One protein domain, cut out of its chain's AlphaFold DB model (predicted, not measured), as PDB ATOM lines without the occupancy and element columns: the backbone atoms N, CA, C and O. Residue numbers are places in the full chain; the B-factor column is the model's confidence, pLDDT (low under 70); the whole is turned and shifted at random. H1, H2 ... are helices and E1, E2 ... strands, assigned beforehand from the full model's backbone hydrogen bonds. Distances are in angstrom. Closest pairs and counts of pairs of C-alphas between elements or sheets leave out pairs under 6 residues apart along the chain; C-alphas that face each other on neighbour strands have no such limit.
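AT A GLANCE: This is residues 49 to 93, 100 to 189 and 400 to 409 of the 410 residues of a protein of Polarella glacialis (UniProt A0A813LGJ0). A strongly twisted sheet of five parallel strands, in the order E1 E2 E3 E4 E5, has H1 and H4 over one face and H3 over the other, making three layers; the sheet curls round H3. Residues 63 to 69, of which 67 to 69 belong to H1, stick out. The printed part has 145 residues, with named elements E1 H1 E2 H2 E3 H3 E4 E5 H4, class mixed. It is compact, with a radius of gyration of the C-alphas of 15.1 A and spans of 43 by 37 by 36 A.

HOW THE PARTS SIT: Edge strand E1, residues 55 to 57, neighbours E2, residues 107 to 112; N 56 and O 107, 3.3 A, are within hydrogen-bond range, as are N 110 and O 138, 2.8 A, between E2 and E3, residues 136 to 146. H1, residues 67 to 89, lies over E2 at a height over the sheet of 9.1 A. H2, residues 117 to 121, only grazes the sheet and touches H3, residues 147 to 157, closest C-alphas Leu 121 and Glu 157, 6.4 A. E4, residues 163 to 170, is the parallel neighbour of E3, with N 139 and O 165, 2.8 A, within hydrogen-bond range, and of E5, residues 183 to 187, with N 166 and O 184, 2.8 A, within hydrogen-bond range. E2, H2, E3 and E3, H3, E4 are strand-helix-strand units, parallel neighbours with a helix between, with right-handed crossovers. H4, residues 400 to 407, runs along E4, 9 degrees on the local plane. Every O i to N i+4 pair is within range in H4, 17 of 19 in H1, 5 of 7 in H3 and 0 of 1 in H2, which has 0 of 2 O i to N i+3 pairs.

IN THESE COORDINATES: E1 begins at C-alpha 55 (147.854, 181.989, 170.191); H4 ends at C-alpha 407 (152.219, 187.169, 155.825). H1 is 33.6 A long, E4 19.9 A and E3 19.1 A, bending by 121 degrees at residue 143.

THE WHOLE: The C-alphas farthest apart, of Asp 68 and Thr 174, are 43.8 A apart. Residues 94 to 99 and 190 to 399 are cut out, with C-alpha gaps of 9.6 A and 18.5 A. The links H2 to E3 and E4 to E5 are long. Mean pLDDT of the printed part is 74.2; 59 residues are under 70, among them 49 to 76 and 113 to 133.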
ATOM      1  N   ARG A  49     151.323 175.851 179.401       47.75
ATOM      2  CA  ARG A  49     150.992 176.006 177.976       47.75
ATOM      3  C   ARG A  49     149.482 176.005 177.849       47.75
ATOM      4  O   ARG A  49     148.851 174.946 177.848       47.75
ATOM      5  N   THR A  50     148.915 177.187 177.665       50.06
ATOM      6  CA  THR A  50     147.502 177.342 177.329       50.06
ATOM      7  C   THR A  50     147.354 177.839 175.895       50.06
ATOM      8  O   THR A  50     148.270 178.411 175.299       50.06
ATOM      9  N   SER A  51     146.208 177.536 175.291       52.56
ATOM     10  CA  SER A  51     145.899 177.907 173.912       52.56
ATOM     11  C   SER A  51     144.544 178.593 173.870       52.56
ATOM     12  O   SER A  51     143.552 178.011 174.313       52.56
ATOM     13  N   ALA A  52     144.495 179.790 173.291       48.03
ATOM     14  CA  ALA A  52     143.259 180.512 173.006       48.03
ATOM     15  C   ALA A  52     143.241 180.860 171.512       48.03
ATOM     16  O   ALA A  52     143.855 181.825 171.053       48.03
ATOM     17  N   GLY A  53     142.575 180.015 170.723       59.94
ATOM     18  CA  GLY A  53     142.547 180.147 169.265       59.94
ATOM     19  C   GLY A  53     143.918 179.891 168.627       59.94
ATOM     20  O   GLY A  53     144.449 178.792 168.742       59.94
ATOM     21  N   PHE A  54     144.459 180.896 167.927       56.62
ATOM     22  CA  PHE A  54     145.739 180.838 167.195       56.62
ATOM     23  C   PHE A  54     146.972 181.211 168.037       56.62
ATOM     24  O   PHE A  54     148.085 181.246 167.515       56.62
ATOM     25  N   PHE A  55     146.779 181.549 169.310       53.62
ATOM     26  CA  PHE A  55     147.854 181.989 170.191       53.62
ATOM     27  C   PHE A  55     148.296 180.838 171.088       53.62
ATOM     28  O   PHE A  55     147.463 180.191 171.731       53.62
ATOM     29  N   GLU A  56     149.607 180.619 171.139       55.81
ATOM     30  CA  GLU A  56     150.231 179.802 172.171       55.81
ATOM     31  C   GLU A  56     150.885 180.725 173.196       55.81
ATOM     32  O   GLU A  56     151.685 181.600 172.847       55.81
ATOM     33  N   PHE A  57     150.533 180.540 174.465       54.31
ATOM     34  CA  PHE A  57     151.070 181.353 175.548       54.31
ATOM     35  C   PHE A  57     152.214 180.629 176.228       54.31
ATOM     36  O   PHE A  57     152.132 179.433 176.504       54.31
ATOM     37  N   TYR A  58     153.268 181.388 176.504       53.59
ATOM     38  CA  TYR A  58     154.388 180.917 177.290       53.59
ATOM     39  C   TYR A  58     154.709 181.980 178.329       53.59
ATOM     40  O   TYR A  58     155.163 183.077 178.003       53.59
ATOM     41  N   THR A  59     154.459 181.658 179.591       49.75
ATOM     42  CA  THR A  59     154.853 182.498 180.718       49.75
ATOM     43  C   THR A  59     156.192 182.021 181.254       49.75
ATOM     44  O   THR A  59     156.359 180.845 181.569       49.75
ATOM     45  N   PHE A  60     157.144 182.943 181.369       47.81
ATOM     46  CA  PHE A  60     158.467 182.691 181.931       47.81
ATOM     47  C   PHE A  60     158.707 183.687 183.064       47.81
ATOM     48  O   PHE A  60     158.481 184.882 182.880       47.81
ATOM     49  N   SER A  61     159.178 183.218 184.218       41.09
ATOM     50  CA  SER A  61     159.463 184.058 185.387       41.09
ATOM     51  C   SER A  61     160.875 183.802 185.887       41.09
ATOM     52  O   SER A  61     161.288 182.657 186.005       41.09
ATOM     53  N   THR A  62     161.632 184.853 186.206       40.69
ATOM     54  CA  THR A  62     162.951 184.716 186.833       40.69
ATOM     55  C   THR A  62     162.809 184.620 188.353       40.69
ATOM     56  O   THR A  62     162.341 185.568 188.974       40.69
ATOM     57  N   GLN A  63     163.258 183.517 188.969       37.75
ATOM     58  CA  GLN A  63     163.220 183.315 190.428       37.75
ATOM     59  C   GLN A  63     163.844 184.484 191.213       37.75
ATOM     60  O   GLN A  63     165.067 184.572 191.345       37.75
ATOM     61  N   ARG A  64     163.008 185.324 191.833       41.19
ATOM     62  CA  ARG A  64     163.371 186.122 193.013       41.19
ATOM     63  C   ARG A  64     162.165 186.298 193.939       41.19
ATOM     64  O   ARG A  64     161.429 187.266 193.827       41.19
ATOM     65  N   SER A  65     162.005 185.354 194.868       41.28
ATOM     66  CA  SER A  65     161.435 185.471 196.230       41.28
ATOM     67  C   SER A  65     160.727 184.169 196.638       41.28
ATOM     68  O   SER A  65     160.726 183.193 195.891       41.28
ATOM     69  N   SER A  66     160.250 184.100 197.883       47.56
ATOM     70  CA  SER A  66     159.666 182.912 198.521       47.56
ATOM     71  C   SER A  66     158.678 182.156 197.625       47.56
ATOM     72  O   SER A  66     157.800 182.762 197.018       47.56
ATOM     73  N   HIS A  67     158.793 180.826 197.631       48.31
ATOM     74  CA  HIS A  67     158.100 179.880 196.747       48.31
ATOM     75  C   HIS A  67     156.582 180.122 196.587       48.31
ATOM     76  O   HIS A  67     156.055 179.873 195.513       48.31
ATOM     77  N   ASP A  68     155.879 180.634 197.604       43.78
ATOM     78  CA  ASP A  68     154.418 180.833 197.560       43.78
ATOM     79  C   ASP A  68     153.979 182.147 196.876       43.78
ATOM     80  O   ASP A  68     152.957 182.174 196.190       43.78
ATOM     81  N   ALA A  69     154.763 183.226 197.003       48.16
ATOM     82  CA  ALA A  69     154.513 184.479 196.275       48.16
ATOM     83  C   ALA A  69     154.745 184.289 194.764       48.16
ATOM     84  O   ALA A  69     154.009 184.820 193.939       48.16
ATOM     85  N   PHE A  70     155.712 183.434 194.425       40.94
ATOM     86  CA  PHE A  70     156.104 183.078 193.064       40.94
ATOM     87  C   PHE A  70     154.995 182.381 192.249       40.94
ATOM     88  O   PHE A  70     154.716 182.791 191.125       40.94
ATOM     89  N   TRP A  71     154.314 181.369 192.806       40.78
ATOM     90  CA  TRP A  71     153.229 180.676 192.083       40.78
ATOM     91  C   TRP A  71     152.011 181.568 191.831       40.78
ATOM     92  O   TRP A  71     151.269 181.354 190.871       40.78
ATOM     93  N   THR A  72     151.805 182.565 192.692       53.38
ATOM     94  CA  THR A  72     150.698 183.515 192.556       53.38
ATOM     95  C   THR A  72     150.940 184.472 191.383       53.38
ATOM     96  O   THR A  72     150.010 184.718 190.614       53.38
ATOM     97  N   ASP A  73     152.185 184.918 191.190       58.34
ATOM     98  CA  ASP A  73     152.593 185.821 190.102       58.34
ATOM     99  C   ASP A  73     152.431 185.170 188.716       58.34
ATOM    100  O   ASP A  73     151.721 185.682 187.848       58.34
ATOM    101  N   ILE A  74     152.956 183.955 188.516       56.19
ATOM    102  CA  ILE A  74     152.845 183.247 187.223       56.19
ATOM    103  C   ILE A  74     151.386 182.948 186.847       56.19
ATOM    104  O   ILE A  74     150.977 183.156 185.698       56.19
ATOM    105  N   ALA A  75     150.583 182.475 187.804       59.38
ATOM    106  CA  ALA A  75     149.170 182.186 187.567       59.38
ATOM    107  C   ALA A  75     148.378 183.464 187.235       59.38
ATOM    108  O   ALA A  75     147.530 183.451 186.338       59.38
ATOM    109  N   SER A  76     148.689 184.576 187.914       69.69
ATOM    110  CA  SER A  76     148.112 185.896 187.637       69.69
ATOM    111  C   SER A  76     148.425 186.350 186.207       69.69
ATOM    112  O   SER A  76     147.516 186.705 185.452       69.69
ATOM    113  N   TRP A  77     149.684 186.243 185.770       71.38
ATOM    114  CA  TRP A  77     150.072 186.650 184.417       71.38
ATOM    115  C   TRP A  77     149.522 185.757 183.323       71.38
ATOM    116  O   TRP A  77     149.129 186.271 182.278       71.38
ATOM    117  N   THR A  78     149.437 184.449 183.547       71.69
ATOM    118  CA  THR A  78     148.805 183.540 182.582       71.69
ATOM    119  C   THR A  78     147.355 183.963 182.337       71.69
ATOM    120  O   THR A  78     146.951 184.161 181.191       71.69
ATOM    121  N   ALA A  79     146.605 184.244 183.408       78.94
ATOM    122  CA  ALA A  79     145.244 184.761 183.300       78.94
ATOM    123  C   ALA A  79     145.187 186.140 182.613       78.94
ATOM    124  O   ALA A  79     144.259 186.417 181.850       78.94
ATOM    125  N   ASN A  80     146.169 187.016 182.843       82.12
ATOM    126  CA  ASN A  80     146.270 188.306 182.151       82.12
ATOM    127  C   ASN A  80     146.483 188.105 180.646       82.12
ATOM    128  O   ASN A  80     145.726 188.628 179.831       82.12
ATOM    129  N   PHE A  81     147.459 187.297 180.252       81.94
ATOM    130  CA  PHE A  81     147.730 187.007 178.849       81.94
ATOM    131  C   PHE A  81     146.529 186.388 178.138       81.94
ATOM    132  O   PHE A  81     146.181 186.821 177.039       81.94
ATOM    133  N   GLU A  82     145.837 185.448 178.781       80.12
ATOM    134  CA  GLU A  82     144.596 184.894 178.248       80.12
ATOM    135  C   GLU A  82     143.530 185.976 178.061       80.12
ATOM    136  O   GLU A  82     142.903 186.042 177.004       80.12
ATOM    137  N   ARG A  83     143.347 186.879 179.036       85.75
ATOM    138  CA  ARG A  83     142.427 188.022 178.906       85.75
ATOM    139  C   ARG A  83     142.807 188.936 177.743       85.75
ATOM    140  O   ARG A  83     141.928 189.311 176.968       85.75
ATOM    141  N   PHE A  84     144.090 189.258 177.580       88.62
ATOM    142  CA  PHE A  84     144.567 190.099 176.481       88.62
ATOM    143  C   PHE A  84     144.356 189.435 175.121       88.62
ATOM    144  O   PHE A  84     143.828 190.045 174.196       88.62
ATOM    145  N   ALA A  85     144.716 188.163 174.991       85.06
ATOM    146  CA  ALA A  85     144.557 187.438 173.741       85.06
ATOM    147  C   ALA A  85     143.085 187.215 173.384       85.06
ATOM    148  O   ALA A  85     142.702 187.381 172.222       85.06
ATOM    149  N   ASN A  86     142.238 186.923 174.374       84.38
ATOM    150  CA  ASN A  86     140.790 186.883 174.193       84.38
ATOM    151  C   ASN A  86     140.261 188.250 173.741       84.38
ATOM    152  O   ASN A  86     139.478 188.307 172.798       84.38
ATOM    153  N   ALA A  87     140.739 189.354 174.322       87.50
ATOM    154  CA  ALA A  87     140.389 190.699 173.869       87.50
ATOM    155  C   ALA A  87     140.807 190.958 172.413       87.50
ATOM    156  O   ALA A  87     140.024 191.489 171.629       87.50
ATOM    157  N   LEU A  88     142.010 190.548 172.004       86.31
ATOM    158  CA  LEU A  88     142.453 190.721 170.620       86.31
ATOM    159  C   LEU A  88     141.645 189.868 169.632       86.31
ATOM    160  O   LEU A  88     141.387 190.315 168.512       86.31
ATOM    161  N   THR A  89     141.224 188.668 170.040       81.25
ATOM    162  CA  THR A  89     140.575 187.679 169.163       81.25
ATOM    163  C   THR A  89     139.055 187.679 169.197       81.25
ATOM    164  O   THR A  89     138.433 187.105 168.301       81.25
ATOM    165  N   GLN A  90     138.438 188.330 170.181       80.44
ATOM    166  CA  GLN A  90     136.990 188.351 170.314       80.44
ATOM    167  C   GLN A  90     136.330 188.935 169.052       80.44
ATOM    168  O   GLN A  90     136.832 189.865 168.410       80.44
ATOM    169  N   ASP A  91     135.217 188.308 168.668       69.62
ATOM    170  CA  ASP A  91     134.410 188.601 167.478       69.62
ATOM    171  C   ASP A  91     135.155 188.498 166.132       69.62
ATOM    172  O   ASP A  91     134.570 188.747 165.073       69.62
ATOM    173  N   LEU A  92     136.414 188.043 166.125       65.44
ATOM    174  CA  LEU A  92     137.045 187.553 164.908       65.44
ATOM    175  C   LEU A  92     136.388 186.214 164.579       65.44
ATOM    176  O   LEU A  92     136.692 185.181 165.174       65.44
ATOM    177  N   SER A  93     135.439 186.230 163.641       48.00
ATOM    178  CA  SER A  93     134.846 184.996 163.136       48.00
ATOM    179  C   SER A  93     135.975 184.077 162.657       48.00
ATOM    180  O   SER A  93     136.661 184.420 161.693       48.00
ATOM    181  N   TRP A 100     142.681 186.818 158.908       62.12
ATOM    182  CA  TRP A 100     143.428 187.770 159.745       62.12
ATOM    183  C   TRP A 100     144.808 187.234 160.121       62.12
ATOM    184  O   TRP A 100     145.790 187.962 160.028       62.12
ATOM    185  N   LEU A 101     144.906 185.948 160.450       65.44
ATOM    186  CA  LEU A 101     146.180 185.248 160.572       65.44
ATOM    187  C   LEU A 101     146.226 184.175 159.477       65.44
ATOM    188  O   LEU A 101     145.348 183.311 159.447       65.44
ATOM    189  N   PRO A 102     147.191 184.234 158.539       66.00
ATOM    190  CA  PRO A 102     147.444 183.144 157.604       66.00
ATOM    191  C   PRO A 102     147.535 181.807 158.349       66.00
ATOM    192  O   PRO A 102     148.144 181.730 159.418       66.00
ATOM    193  N   SER A 103     146.940 180.754 157.787       65.12
ATOM    194  CA  SER A 103     147.037 179.404 158.347       65.12
ATOM    195  C   SER A 103     148.503 179.022 158.562       65.12
ATOM    196  O   SER A 103     149.293 179.103 157.620       65.12
ATOM    197  N   GLY A 104     148.850 178.592 159.777       69.88
ATOM    198  CA  GLY A 104     150.220 178.220 160.143       69.88
ATOM    199  C   GLY A 104     151.067 179.351 160.735       69.88
ATOM    200  O   GLY A 104     152.252 179.132 160.965       69.88
ATOM    201  N   CYS A 105     150.498 180.535 160.995       77.50
ATOM    202  CA  CYS A 105     151.177 181.542 161.807       77.50
ATOM    203  C   CYS A 105     150.968 181.274 163.301       77.50
ATOM    204  O   CYS A 105     149.847 181.371 163.798       77.50
ATOM    205  N   GLU A 106     152.055 180.978 164.007       79.88
ATOM    206  CA  GLU A 106     152.075 180.862 165.463       79.88
ATOM    207  C   GLU A 106     152.505 182.198 166.074       79.88
ATOM    208  O   GLU A 106     153.559 182.748 165.719       79.88
ATOM    209  N   VAL A 107     151.681 182.720 166.989       82.12
ATOM    210  CA  VAL A 107     151.993 183.928 167.757       82.12
ATOM    211  C   VAL A 107     152.332 183.542 169.189       82.12
ATOM    212  O   VAL A 107     151.504 182.962 169.889       82.12
ATOM    213  N   PHE A 108     153.535 183.917 169.616       82.12
ATOM    214  CA  PHE A 108     154.046 183.699 170.964       82.12
ATOM    215  C   PHE A 108     154.039 185.026 171.710       82.12
ATOM    216  O   PHE A 108     154.659 185.980 171.240       82.12
ATOM    217  N   MET A 109     153.356 185.109 172.850       83.75
ATOM    218  CA  MET A 109     153.254 186.357 173.609       83.75
ATOM    219  C   MET A 109     154.174 186.379 174.831       83.75
ATOM    220  O   MET A 109     154.282 185.386 175.542       83.75
ATOM    221  N   PHE A 110     154.795 187.532 175.077       81.69
ATOM    222  CA  PHE A 110     155.741 187.779 176.161       81.69
ATOM    223  C   PHE A 110     155.453 189.101 176.840       81.69
ATOM    224  O   PHE A 110     155.010 190.047 176.197       81.69
ATOM    225  N   ARG A 111     155.817 189.189 178.115       79.88
ATOM    226  CA  ARG A 111     155.974 190.452 178.832       79.88
ATOM    227  C   ARG A 111     157.458 190.689 179.062       79.88
ATOM    228  O   ARG A 111     158.173 189.761 179.441       79.88
ATOM    229  N   THR A 112     157.920 191.910 178.828       72.75
ATOM    230  CA  THR A 112     159.279 192.312 179.195       72.75
ATOM    231  C   THR A 112     159.236 193.177 180.438       72.75
ATOM    232  O   THR A 112     158.534 194.183 180.471       72.75
ATOM    233  N   THR A 113     160.019 192.778 181.439       67.00
ATOM    234  CA  THR A 113     160.488 193.663 182.507       67.00
ATOM    235  C   THR A 113     162.012 193.796 182.416       67.00
ATOM    236  O   THR A 113     162.656 192.997 181.720       67.00
ATOM    237  N   ASP A 114     162.597 194.788 183.093       53.16
ATOM    238  CA  ASP A 114     164.008 195.195 182.951       53.16
ATOM    239  C   ASP A 114     165.045 194.056 183.030       53.16
ATOM    240  O   ASP A 114     166.073 194.103 182.354       53.16
ATOM    241  N   GLU A 115     164.792 193.000 183.810       52.62
ATOM    242  CA  GLU A 115     165.720 191.865 183.960       52.62
ATOM    243  C   GLU A 115     165.396 190.657 183.051       52.62
ATOM    244  O   GLU A 115     166.182 189.702 182.989       52.62
ATOM    245  N   ILE A 116     164.253 190.665 182.355       55.97
ATOM    246  CA  ILE A 116     163.606 189.446 181.841       55.97
ATOM    247  C   ILE A 116     163.724 189.290 180.317       55.97
ATOM    248  O   ILE A 116     163.812 188.156 179.843       55.97
ATOM    249  N   ALA A 117     163.825 190.372 179.537       55.00
ATOM    250  CA  ALA A 117     163.771 190.290 178.068       55.00
ATOM    251  C   ALA A 117     164.802 189.317 177.453       55.00
ATOM    252  O   ALA A 117     164.451 188.479 176.627       55.00
ATOM    253  N   THR A 118     166.061 189.360 177.894       57.00
ATOM    254  CA  THR A 118     167.127 188.476 177.380       57.00
ATOM    255  C   THR A 118     167.153 187.093 178.028       57.00
ATOM    256  O   THR A 118     167.665 186.151 177.428       57.00
ATOM    257  N   LYS A 119     166.618 186.931 179.245       63.84
ATOM    258  CA  LYS A 119     166.565 185.623 179.921       63.84
ATOM    259  C   LYS A 119     165.404 184.781 179.409       63.84
ATOM    260  O   LYS A 119     165.592 183.609 179.110       63.84
ATOM    261  N   THR A 120     164.236 185.384 179.233       61.88
ATOM    262  CA  THR A 120     163.017 184.695 178.803       61.88
ATOM    263  C   THR A 120     163.112 184.143 177.386       61.88
ATOM    264  O   THR A 120     162.672 183.025 177.128       61.88
ATOM    265  N   LEU A 121     163.767 184.860 176.469       61.41
ATOM    266  CA  LEU A 121     163.929 184.384 175.094       61.41
ATOM    267  C   LEU A 121     164.823 183.147 174.971       61.41
ATOM    268  O   LEU A 121     164.586 182.323 174.092       61.41
ATOM    269  N   LYS A 122     165.802 182.967 175.867       62.38
ATOM    270  CA  LYS A 122     166.675 181.778 175.878       62.38
ATOM    271  C   LYS A 122     165.925 180.487 176.195       62.38
ATOM    272  O   LYS A 122     166.425 179.405 175.899       62.38
ATOM    273  N   HIS A 123     164.737 180.605 176.787       60.66
ATOM    274  CA  HIS A 123     163.886 179.483 177.176       60.66
ATOM    275  C   HIS A 123     162.691 179.283 176.251       60.66
ATOM    276  O   HIS A 123     161.880 178.387 176.487       60.66
ATOM    277  N   LEU A 124     162.605 180.060 175.168       61.81
ATOM    278  CA  LEU A 124     161.723 179.714 174.066       61.81
ATOM    279  C   LEU A 124     161.949 178.247 173.692       61.81
ATOM    280  O   LEU A 124     163.113 177.842 173.605       61.81
ATOM    281  N   PRO A 125     160.874 177.458 173.481       60.91
ATOM    282  CA  PRO A 125     160.998 176.038 173.198       60.91
ATOM    283  C   PRO A 125     162.097 175.822 172.159       60.91
ATOM    284  O   PRO A 125     162.049 176.488 171.114       60.91
ATOM    285  N   PRO A 126     163.108 174.973 172.443       57.12
ATOM    286  CA  PRO A 126     164.164 174.703 171.490       57.12
ATOM    287  C   PRO A 126     163.487 174.205 170.224       57.12
ATOM    288  O   PRO A 126     162.834 173.161 170.200       57.12
ATOM    289  N   LEU A 127     163.557 175.036 169.192       51.81
ATOM    290  CA  LEU A 127     162.922 174.754 167.923       51.81
ATOM    291  C   LEU A 127     163.524 173.452 167.410       51.81
ATOM    292  O   LEU A 127     164.747 173.302 167.409       51.81
ATOM    293  N   SER A 128     162.692 172.512 166.953       50.97
ATOM    294  CA  SER A 128     163.222 171.403 166.161       50.97
ATOM    295  C   SER A 128     164.047 172.021 165.031       50.97
ATOM    296  O   SER A 128     163.524 172.882 164.320       50.97
ATOM    297  N   GLU A 129     165.314 171.625 164.887       50.31
ATOM    298  CA  GLU A 129     166.345 172.263 164.043       50.31
ATOM    299  C   GLU A 129     166.013 172.358 162.534       50.31
ATOM    300  O   GLU A 129     166.867 172.702 161.721       50.31
ATOM    301  N   THR A 130     164.787 172.064 162.101       46.34
ATOM    302  CA  THR A 130     164.454 171.844 160.695       46.34
ATOM    303  C   THR A 130     163.242 172.667 160.238       46.34
ATOM    304  O   THR A 130     162.099 172.414 160.599       46.34
ATOM    305  N   SER A 131     163.526 173.679 159.408       55.12
ATOM    306  CA  SER A 131     162.707 174.114 158.257       55.12
ATOM    307  C   SER A 131     161.227 174.507 158.454       55.12
ATOM    308  O   SER A 131     160.446 174.368 157.516       55.12
ATOM    309  N   GLY A 132     160.823 175.017 159.619       65.62
ATOM    310  CA  GLY A 132     159.491 175.619 159.806       65.62
ATOM    311  C   GLY A 132     159.418 177.101 159.387       65.62
ATOM    312  O   GLY A 132     160.460 177.771 159.381       65.62
ATOM    313  N   PRO A 133     158.216 177.633 159.069       69.69
ATOM    314  CA  PRO A 133     158.016 179.067 158.847       69.69
ATOM    315  C   PRO A 133     158.473 179.890 160.065       69.69
ATOM    316  O   PRO A 133     158.576 179.390 161.191       69.69
ATOM    317  N   GLY A 134     158.811 181.158 159.827       73.81
ATOM    318  CA  GLY A 134     159.139 182.089 160.906       73.81
ATOM    319  C   GLY A 134     157.963 182.267 161.860       73.81
ATOM    320  O   GLY A 134     156.817 182.332 161.421       73.81
ATOM    321  N   ARG A 135     158.244 182.342 163.165       85.81
ATOM    322  CA  ARG A 135     157.223 182.643 164.183       85.81
ATOM    323  C   ARG A 135     157.045 184.149 164.339       85.81
ATOM    324  O   ARG A 135     157.971 184.913 164.047       85.81
ATOM    325  N   VAL A 136     155.896 184.558 164.867       90.19
ATOM    326  CA  VAL A 136     155.654 185.942 165.287       90.19
ATOM    327  C   VAL A 136     155.675 186.010 166.810       90.19
ATOM    328  O   VAL A 136     155.005 185.243 167.491       90.19
ATOM    329  N   VAL A 137     156.458 186.932 167.352       90.25
ATOM    330  CA  VAL A 137     156.594 187.167 168.790       90.25
ATOM    331  C   VAL A 137     155.876 188.468 169.134       90.25
ATOM    332  O   VAL A 137     156.255 189.520 168.633       90.25
ATOM    333  N   LEU A 138     154.836 188.415 169.961       92.31
ATOM    334  CA  LEU A 138     154.161 189.588 170.511       92.31
ATOM    335  C   LEU A 138     154.770 189.935 171.869       92.31
ATOM    336  O   LEU A 138     154.744 189.120 172.782       92.31
ATOM    337  N   VAL A 139     155.294 191.141 172.022       90.81
ATOM    338  CA  VAL A 139     155.925 191.607 173.256       90.81
ATOM    339  C   VAL A 139     155.100 192.733 173.861       90.81
ATOM    340  O   VAL A 139     154.890 193.753 173.212       90.81
ATOM    341  N   LEU A 140     154.655 192.554 175.101       90.56
ATOM    342  CA  LEU A 140     154.083 193.588 175.956       90.56
ATOM    343  C   LEU A 140     155.224 194.205 176.768       90.56
ATOM    344  O   LEU A 140     155.733 193.593 177.708       90.56
ATOM    345  N   ASN A 141     155.669 195.383 176.350       88.81
ATOM    346  CA  ASN A 141     156.755 196.107 176.986       88.81
ATOM    347  C   ASN A 141     156.205 197.238 177.857       88.81
ATOM    348  O   ASN A 141     155.823 198.300 177.361       88.81
ATOM    349  N   GLU A 142     156.176 196.986 179.161       81.56
ATOM    350  CA  GLU A 142     155.626 197.898 180.168       81.56
ATOM    351  C   GLU A 142     156.682 198.865 180.738       81.56
ATOM    352  O   GLU A 142     156.321 199.866 181.358       81.56
ATOM    353  N   GLU A 143     157.967 198.609 180.475       78.31
ATOM    354  CA  GLU A 143     159.093 199.255 181.158       78.31
ATOM    355  C   GLU A 143     159.833 200.306 180.308       78.31
ATOM    356  O   GLU A 143     159.289 200.903 179.372       78.31
ATOM    357  N   HIS A 144     161.075 200.599 180.705       79.06
ATOM    358  CA  HIS A 144     161.846 201.774 180.329       79.06
ATOM    359  C   HIS A 144     162.415 201.779 178.915       79.06
ATOM    360  O   HIS A 144     162.953 202.806 178.500       79.06
ATOM    361  N   GLN A 145     162.343 200.665 178.193       86.88
ATOM    362  CA  GLN A 145     162.943 200.536 176.874       86.88
ATOM    363  C   GLN A 145     161.985 201.035 175.786       86.88
ATOM    364  O   GLN A 145     160.792 200.739 175.789       86.88
ATOM    365  N   SER A 146     162.519 201.757 174.809       90.69
ATOM    366  CA  SER A 146     161.857 202.030 173.532       90.69
ATOM    367  C   SER A 146     161.686 200.751 172.701       90.69
ATOM    368  O   SER A 146     162.345 199.735 172.933       90.69
ATOM    369  N   GLY A 147     160.823 200.799 171.681       89.94
ATOM    370  CA  GLY A 147     160.656 199.683 170.744       89.94
ATOM    371  C   GLY A 147     161.967 199.254 170.070       89.94
ATOM    372  O   GLY A 147     162.183 198.063 169.860       89.94
ATOM    373  N   GLU A 148     162.864 200.199 169.779       91.12
ATOM    374  CA  GLU A 148     164.178 199.932 169.186       91.12
ATOM    375  C   GLU A 148     165.126 199.249 170.167       91.12
ATOM    376  O   GLU A 148     165.839 198.325 169.781       91.12
ATOM    377  N   GLU A 149     165.136 199.682 171.427       90.81
ATOM    378  CA  GLU A 149     165.964 199.075 172.472       90.81
ATOM    379  C   GLU A 149     165.502 197.653 172.772       90.81
ATOM    380  O   GLU A 149     166.327 196.740 172.807       90.81
ATOM    381  N   VAL A 150     164.186 197.438 172.894       89.62
ATOM    382  CA  VAL A 150     163.624 196.086 172.991       89.62
ATOM    383  C   VAL A 150     164.049 195.277 171.771       89.62
ATOM    384  O   VAL A 150     164.642 194.216 171.925       89.62
ATOM    385  N   TRP A 151     163.837 195.781 170.555       91.75
ATOM    386  CA  TRP A 151     164.215 195.069 169.334       91.75
ATOM    387  C   TRP A 151     165.702 194.687 169.297       91.75
ATOM    388  O   TRP A 151     166.024 193.535 169.002       91.75
ATOM    389  N   ALA A 152     166.599 195.607 169.654       91.19
ATOM    390  CA  ALA A 152     168.037 195.357 169.722       91.19
ATOM    391  C   ALA A 152     168.398 194.253 170.731       91.19
ATOM    392  O   ALA A 152     169.313 193.470 170.472       91.19
ATOM    393  N   LEU A 153     167.663 194.147 171.843       87.12
ATOM    394  CA  LEU A 153     167.825 193.074 172.830       87.12
ATOM    395  C   LEU A 153     167.296 191.724 172.333       87.12
ATOM    396  O   LEU A 153     167.888 190.694 172.650       87.12
ATOM    397  N   LEU A 154     166.203 191.706 171.562       86.62
ATOM    398  CA  LEU A 154     165.615 190.458 171.059       86.62
ATOM    399  C   LEU A 154     166.385 189.896 169.850       86.62
ATOM    400  O   LEU A 154     166.448 188.682 169.675       86.62
ATOM    401  N   GLN A 155     166.957 190.757 168.999       89.25
ATOM    402  CA  GLN A 155     167.594 190.364 167.733       89.25
ATOM    403  C   GLN A 155     168.577 189.180 167.833       89.25
ATOM    404  O   GLN A 155     168.473 188.289 166.986       89.25
ATOM    405  N   PRO A 156     169.512 189.134 168.806       87.88
ATOM    406  CA  PRO A 156     170.500 188.056 168.902       87.88
ATOM    407  C   PRO A 156     169.900 186.686 169.243       87.88
ATOM    408  O   PRO A 156     170.503 185.665 168.931       87.88
ATOM    409  N   GLU A 157     168.725 186.666 169.869       84.44
ATOM    410  CA  GLU A 157     168.054 185.451 170.351       84.44
ATOM    411  C   GLU A 157     167.023 184.913 169.334       84.44
ATOM    412  O   GLU A 157     166.465 183.825 169.491       84.44
ATOM    413  N   LEU A 158     166.743 185.677 168.273       85.12
ATOM    414  CA  LEU A 158     165.728 185.366 167.269       85.12
ATOM    415  C   LEU A 158     166.348 184.820 165.982       85.12
ATOM    416  O   LEU A 158     167.345 185.334 165.474       85.12
ATOM    417  N   ARG A 159     165.693 183.828 165.363       86.06
ATOM    418  CA  ARG A 159     166.113 183.337 164.041       86.06
ATOM    419  C   ARG A 159     165.888 184.397 162.971       86.06
ATOM    420  O   ARG A 159     164.996 185.230 163.101       86.06
ATOM    421  N   ALA A 160     166.614 184.307 161.857       88.38
ATOM    422  CA  ALA A 160     166.497 185.250 160.740       88.38
ATOM    423  C   ALA A 160     165.056 185.417 160.209       88.38
ATOM    424  O   ALA A 160     164.678 186.512 159.793       88.38
ATOM    425  N   GLN A 161     164.254 184.351 160.249       87.81
ATOM    426  CA  GLN A 161     162.851 184.347 159.833       87.81
ATOM    427  C   GLN A 161     161.867 184.800 160.920       87.81
ATOM    428  O   GLN A 161     160.724 185.099 160.595       87.81
ATOM    429  N   ASP A 162     162.281 184.843 162.188       89.75
ATOM    430  CA  ASP A 162     161.398 185.249 163.279       89.75
ATOM    431  C   ASP A 162     161.089 186.750 163.175       89.75
ATOM    432  O   ASP A 162     161.941 187.566 162.780       89.75
ATOM    433  N   LYS A 163     159.851 187.087 163.537       93.12
ATOM    434  CA  LYS A 163     159.271 188.427 163.472       93.12
ATOM    435  C   LYS A 163     158.772 188.858 164.842       93.12
ATOM    436  O   LYS A 163     158.416 188.011 165.657       93.12
ATOM    437  N   VAL A 164     158.695 190.163 165.078       93.50
ATOM    438  CA  VAL A 164     158.291 190.724 166.369       93.50
ATOM    439  C   VAL A 164     157.234 191.807 166.186       93.50
ATOM    440  O   VAL A 164     157.348 192.667 165.316       93.50
ATOM    441  N   VAL A 165     156.212 191.784 167.033       95.44
ATOM    442  CA  VAL A 165     155.324 192.917 167.287       95.44
ATOM    443  C   VAL A 165     155.535 193.357 168.729       95.44
ATOM    444  O   VAL A 165     155.393 192.548 169.635       95.44
ATOM    445  N   ILE A 166     155.878 194.619 168.951       94.75
ATOM    446  CA  ILE A 166     156.124 195.199 170.273       94.75
ATOM    447  C   ILE A 166     154.985 196.172 170.572       94.75
ATOM    448  O   ILE A 166     154.673 197.030 169.749       94.75
ATOM    449  N   LEU A 167     154.353 196.041 171.730       94.94
ATOM    450  CA  LEU A 167     153.445 197.036 172.295       94.94
ATOM    451  C   LEU A 167     154.203 197.698 173.438       94.94
ATOM    452  O   LEU A 167     154.465 197.045 174.443       94.94
ATOM    453  N   GLY A 168     154.657 198.931 173.229       86.06
ATOM    454  CA  GLY A 168     155.660 199.563 174.085       86.06
ATOM    455  C   GLY A 168     155.161 200.795 174.817       86.06
ATOM    456  O   GLY A 168     154.447 201.617 174.240       86.06
ATOM    457  N   ASN A 169     155.610 200.936 176.065       84.12
ATOM    458  CA  ASN A 169     155.356 202.099 176.903       84.12
ATOM    459  C   ASN A 169     156.186 203.323 176.478       84.12
ATOM    460  O   ASN A 169     155.652 204.422 176.406       84.12
ATOM    461  N   LYS A 170     157.463 203.145 176.113       88.44
ATOM    462  CA  LYS A 170     158.324 204.230 175.608       88.44
ATOM    463  C   LYS A 170     158.496 204.207 174.093       88.44
ATOM    464  O   LYS A 170     158.425 203.155 173.452       88.44
ATOM    465  N   TRP A 171     158.814 205.370 173.535       87.50
ATOM    466  CA  TRP A 171     159.233 205.518 172.144       87.50
ATOM    467  C   TRP A 171     160.451 206.444 172.020       87.50
ATOM    468  O   TRP A 171     160.767 207.193 172.939       87.50
ATOM    469  N   ASN A 172     161.198 206.355 170.915       85.50
ATOM    470  CA  ASN A 172     162.405 207.171 170.731       85.50
ATOM    471  C   ASN A 172     162.071 208.613 170.323       85.50
ATOM    472  O   ASN A 172     161.028 208.861 169.751       85.50
ATOM    473  N   ALA A 173     162.987 209.571 170.468       83.88
ATOM    474  CA  ALA A 173     162.704 210.989 170.186       83.88
ATOM    475  C   ALA A 173     162.227 211.345 168.755       83.88
ATOM    476  O   ALA A 173     161.874 212.495 168.499       83.88
ATOM    477  N   THR A 174     162.242 210.409 167.803       87.81
ATOM    478  CA  THR A 174     161.899 210.664 166.398       87.81
ATOM    479  C   THR A 174     160.597 210.015 165.936       87.81
ATOM    480  O   THR A 174     159.996 210.519 164.987       87.81
ATOM    481  N   HIS A 175     160.144 208.920 166.554       89.19
ATOM    482  CA  HIS A 175     158.923 208.229 166.133       89.19
ATOM    483  C   HIS A 175     158.320 207.323 167.205       89.19
ATOM    484  O   HIS A 175     159.015 206.529 167.830       89.19
ATOM    485  N   ALA A 176     156.994 207.400 167.352       89.88
ATOM    486  CA  ALA A 176     156.246 206.594 168.317       89.88
ATOM    487  C   ALA A 176     156.188 205.100 167.963       89.88
ATOM    488  O   ALA A 176     156.054 204.246 168.831       89.88
ATOM    489  N   ASN A 177     156.254 204.787 166.669       93.06
ATOM    490  CA  ASN A 177     156.066 203.440 166.144       93.06
ATOM    491  C   ASN A 177     157.238 203.076 165.235       93.06
ATOM    492  O   ASN A 177     157.611 203.876 164.377       93.06
ATOM    493  N   LEU A 178     157.748 201.855 165.379       92.25
ATOM    494  CA  LEU A 178     158.786 201.279 164.526       92.25
ATOM    495  C   LEU A 178     158.135 200.368 163.489       92.25
ATOM    496  O   LEU A 178     157.263 199.572 163.830       92.25
ATOM    497  N   GLU A 179     158.579 200.413 162.240       93.25
ATOM    498  CA  GLU A 179     158.231 199.386 161.258       93.25
ATOM    499  C   GLU A 179     159.455 199.104 160.389       93.25
ATOM    500  O   GLU A 179     159.871 199.928 159.580       93.25
ATOM    501  N   ASP A 180     160.050 197.933 160.590       90.12
ATOM    502  CA  ASP A 180     161.235 197.489 159.864       90.12
ATOM    503  C   ASP A 180     161.153 195.983 159.668       90.12
ATOM    504  O   ASP A 180     161.610 195.247 160.533       90.12
ATOM    505  N   GLY A 181     160.544 195.545 158.558       90.12
ATOM    506  CA  GLY A 181     160.584 194.201 157.952       90.12
ATOM    507  C   GLY A 181     160.389 192.970 158.857       90.12
ATOM    508  O   GLY A 181     159.551 192.112 158.581       90.12
ATOM    509  N   ARG A 182     161.231 192.816 159.877       93.19
ATOM    510  CA  ARG A 182     161.159 191.845 160.969       93.19
ATOM    511  C   ARG A 182     160.480 192.347 162.245       93.19
ATOM    512  O   ARG A 182     160.133 191.511 163.070       93.19
ATOM    513  N   VAL A 183     160.280 193.649 162.417       95.19
ATOM    514  CA  VAL A 183     159.694 194.225 163.629       95.19
ATOM    515  C   VAL A 183     158.623 195.261 163.302       95.19
ATOM    516  O   VAL A 183     158.744 196.040 162.356       95.19
ATOM    517  N   SER A 184     157.571 195.281 164.113       96.00
ATOM    518  CA  SER A 184     156.651 196.408 164.240       96.00
ATOM    519  C   SER A 184     156.538 196.785 165.713       96.00
ATOM    520  O   SER A 184     156.282 195.911 166.529       96.00
ATOM    521  N   SER A 185     156.681 198.057 166.067       95.31
ATOM    522  CA  SER A 185     156.391 198.567 167.409       95.31
ATOM    523  C   SER A 185     155.208 199.521 167.354       95.31
ATOM    524  O   SER A 185     155.127 200.355 166.452       95.31
ATOM    525  N   LEU A 186     154.294 199.396 168.309       96.12
ATOM    526  CA  LEU A 186     153.188 200.313 168.533       96.12
ATOM    527  C   LEU A 186     153.347 200.936 169.917       96.12
ATOM    528  O   LEU A 186     153.435 200.206 170.904       96.12
ATOM    529  N   TRP A 187     153.313 202.265 169.998       95.31
ATOM    530  CA  TRP A 187     153.212 202.937 171.289       95.31
ATOM    531  C   TRP A 187     151.825 202.692 171.890       95.31
ATOM    532  O   TRP A 187     150.804 203.164 171.374       95.31
ATOM    533  N   VAL A 188     151.804 201.900 172.959       95.50
ATOM    534  CA  VAL A 188     150.632 201.587 173.772       95.50
ATOM    535  C   VAL A 188     151.098 201.686 175.225       95.50
ATOM    536  O   VAL A 188     151.721 200.742 175.710       95.50
ATOM    537  N   PRO A 189     150.857 202.826 175.902       94.25
ATOM    538  CA  PRO A 189     151.369 203.062 177.246       94.25
ATOM    539  C   PRO A 189     151.013 201.943 178.225       94.25
ATOM    540  O   PRO A 189     149.939 201.341 178.117       94.25
ATOM    541  N   GLY A 400     146.314 193.910 162.942       91.50
ATOM    542  CA  GLY A 400     146.845 194.217 161.619       91.50
ATOM    543  C   GLY A 400     148.368 194.117 161.557       91.50
ATOM    544  O   GLY A 400     148.898 193.627 160.560       91.50
ATOM    545  N   SER A 401     149.081 194.550 162.600       93.38
ATOM    546  CA  SER A 401     150.537 194.383 162.696       93.38
ATOM    547  C   SER A 401     150.925 192.908 162.807       93.38
ATOM    548  O   SER A 401     151.787 192.460 162.053       93.38
ATOM    549  N   LEU A 402     150.233 192.123 163.642       91.25
ATOM    550  CA  LEU A 402     150.435 190.669 163.724       91.25
ATOM    551  C   LEU A 402     150.211 189.990 162.365       91.25
ATOM    552  O   LEU A 402     151.065 189.247 161.886       91.25
ATOM    553  N   ALA A 403     149.109 190.320 161.690       88.69
ATOM    554  CA  ALA A 403     148.765 189.802 160.370       88.69
ATOM    555  C   ALA A 403     149.840 190.100 159.313       88.69
ATOM    556  O   ALA A 403     150.182 189.228 158.508       88.69
ATOM    557  N   ARG A 404     150.385 191.328 159.301       89.94
ATOM    558  CA  ARG A 404     151.477 191.712 158.389       89.94
ATOM    559  C   ARG A 404     152.733 190.888 158.657       89.94
ATOM    560  O   ARG A 404     153.308 190.361 157.705       89.94
ATOM    561  N   GLN A 405     153.109 190.721 159.925       90.25
ATOM    562  CA  GLN A 405     154.278 189.923 160.298       90.25
ATOM    563  C   GLN A 405     154.100 188.436 159.963       90.25
ATOM    564  O   GLN A 405     155.046 187.794 159.519       90.25
ATOM    565  N   CYS A 406     152.883 187.901 160.061       84.94
ATOM    566  CA  CYS A 406     152.588 186.537 159.628       84.94
ATOM    567  C   CYS A 406     152.709 186.343 158.110       84.94
ATOM    568  O   CYS A 406     153.296 185.362 157.663       84.94
ATOM    569  N   LYS A 407     152.170 187.268 157.299       82.38
ATOM    570  CA  LYS A 407     152.219 187.169 155.825       82.38
ATOM    571  C   LYS A 407     153.633 187.274 155.266       82.38
ATOM    572  O   LYS A 407     153.916 186.698 154.228       82.38
ATOM    573  N   ALA A 408     154.512 188.017 155.933       67.81
ATOM    574  CA  ALA A 408     155.913 188.130 155.537       67.81
ATOM    575  C   ALA A 408     156.745 186.869 155.857       67.81
ATOM    576  O   ALA A 408     157.915 186.814 155.477       67.81
ATOM    577  N   SER A 409     156.172 185.902 156.582       56.50
ATOM    578  CA  SER A 409     156.840 184.673 157.034       56.50
ATOM    579  C   SER A 409     156.455 183.426 156.229       56.50
ATOM    580  O   SER A 409     157.099 182.389 156.395       56.50
TER     581      SER A 409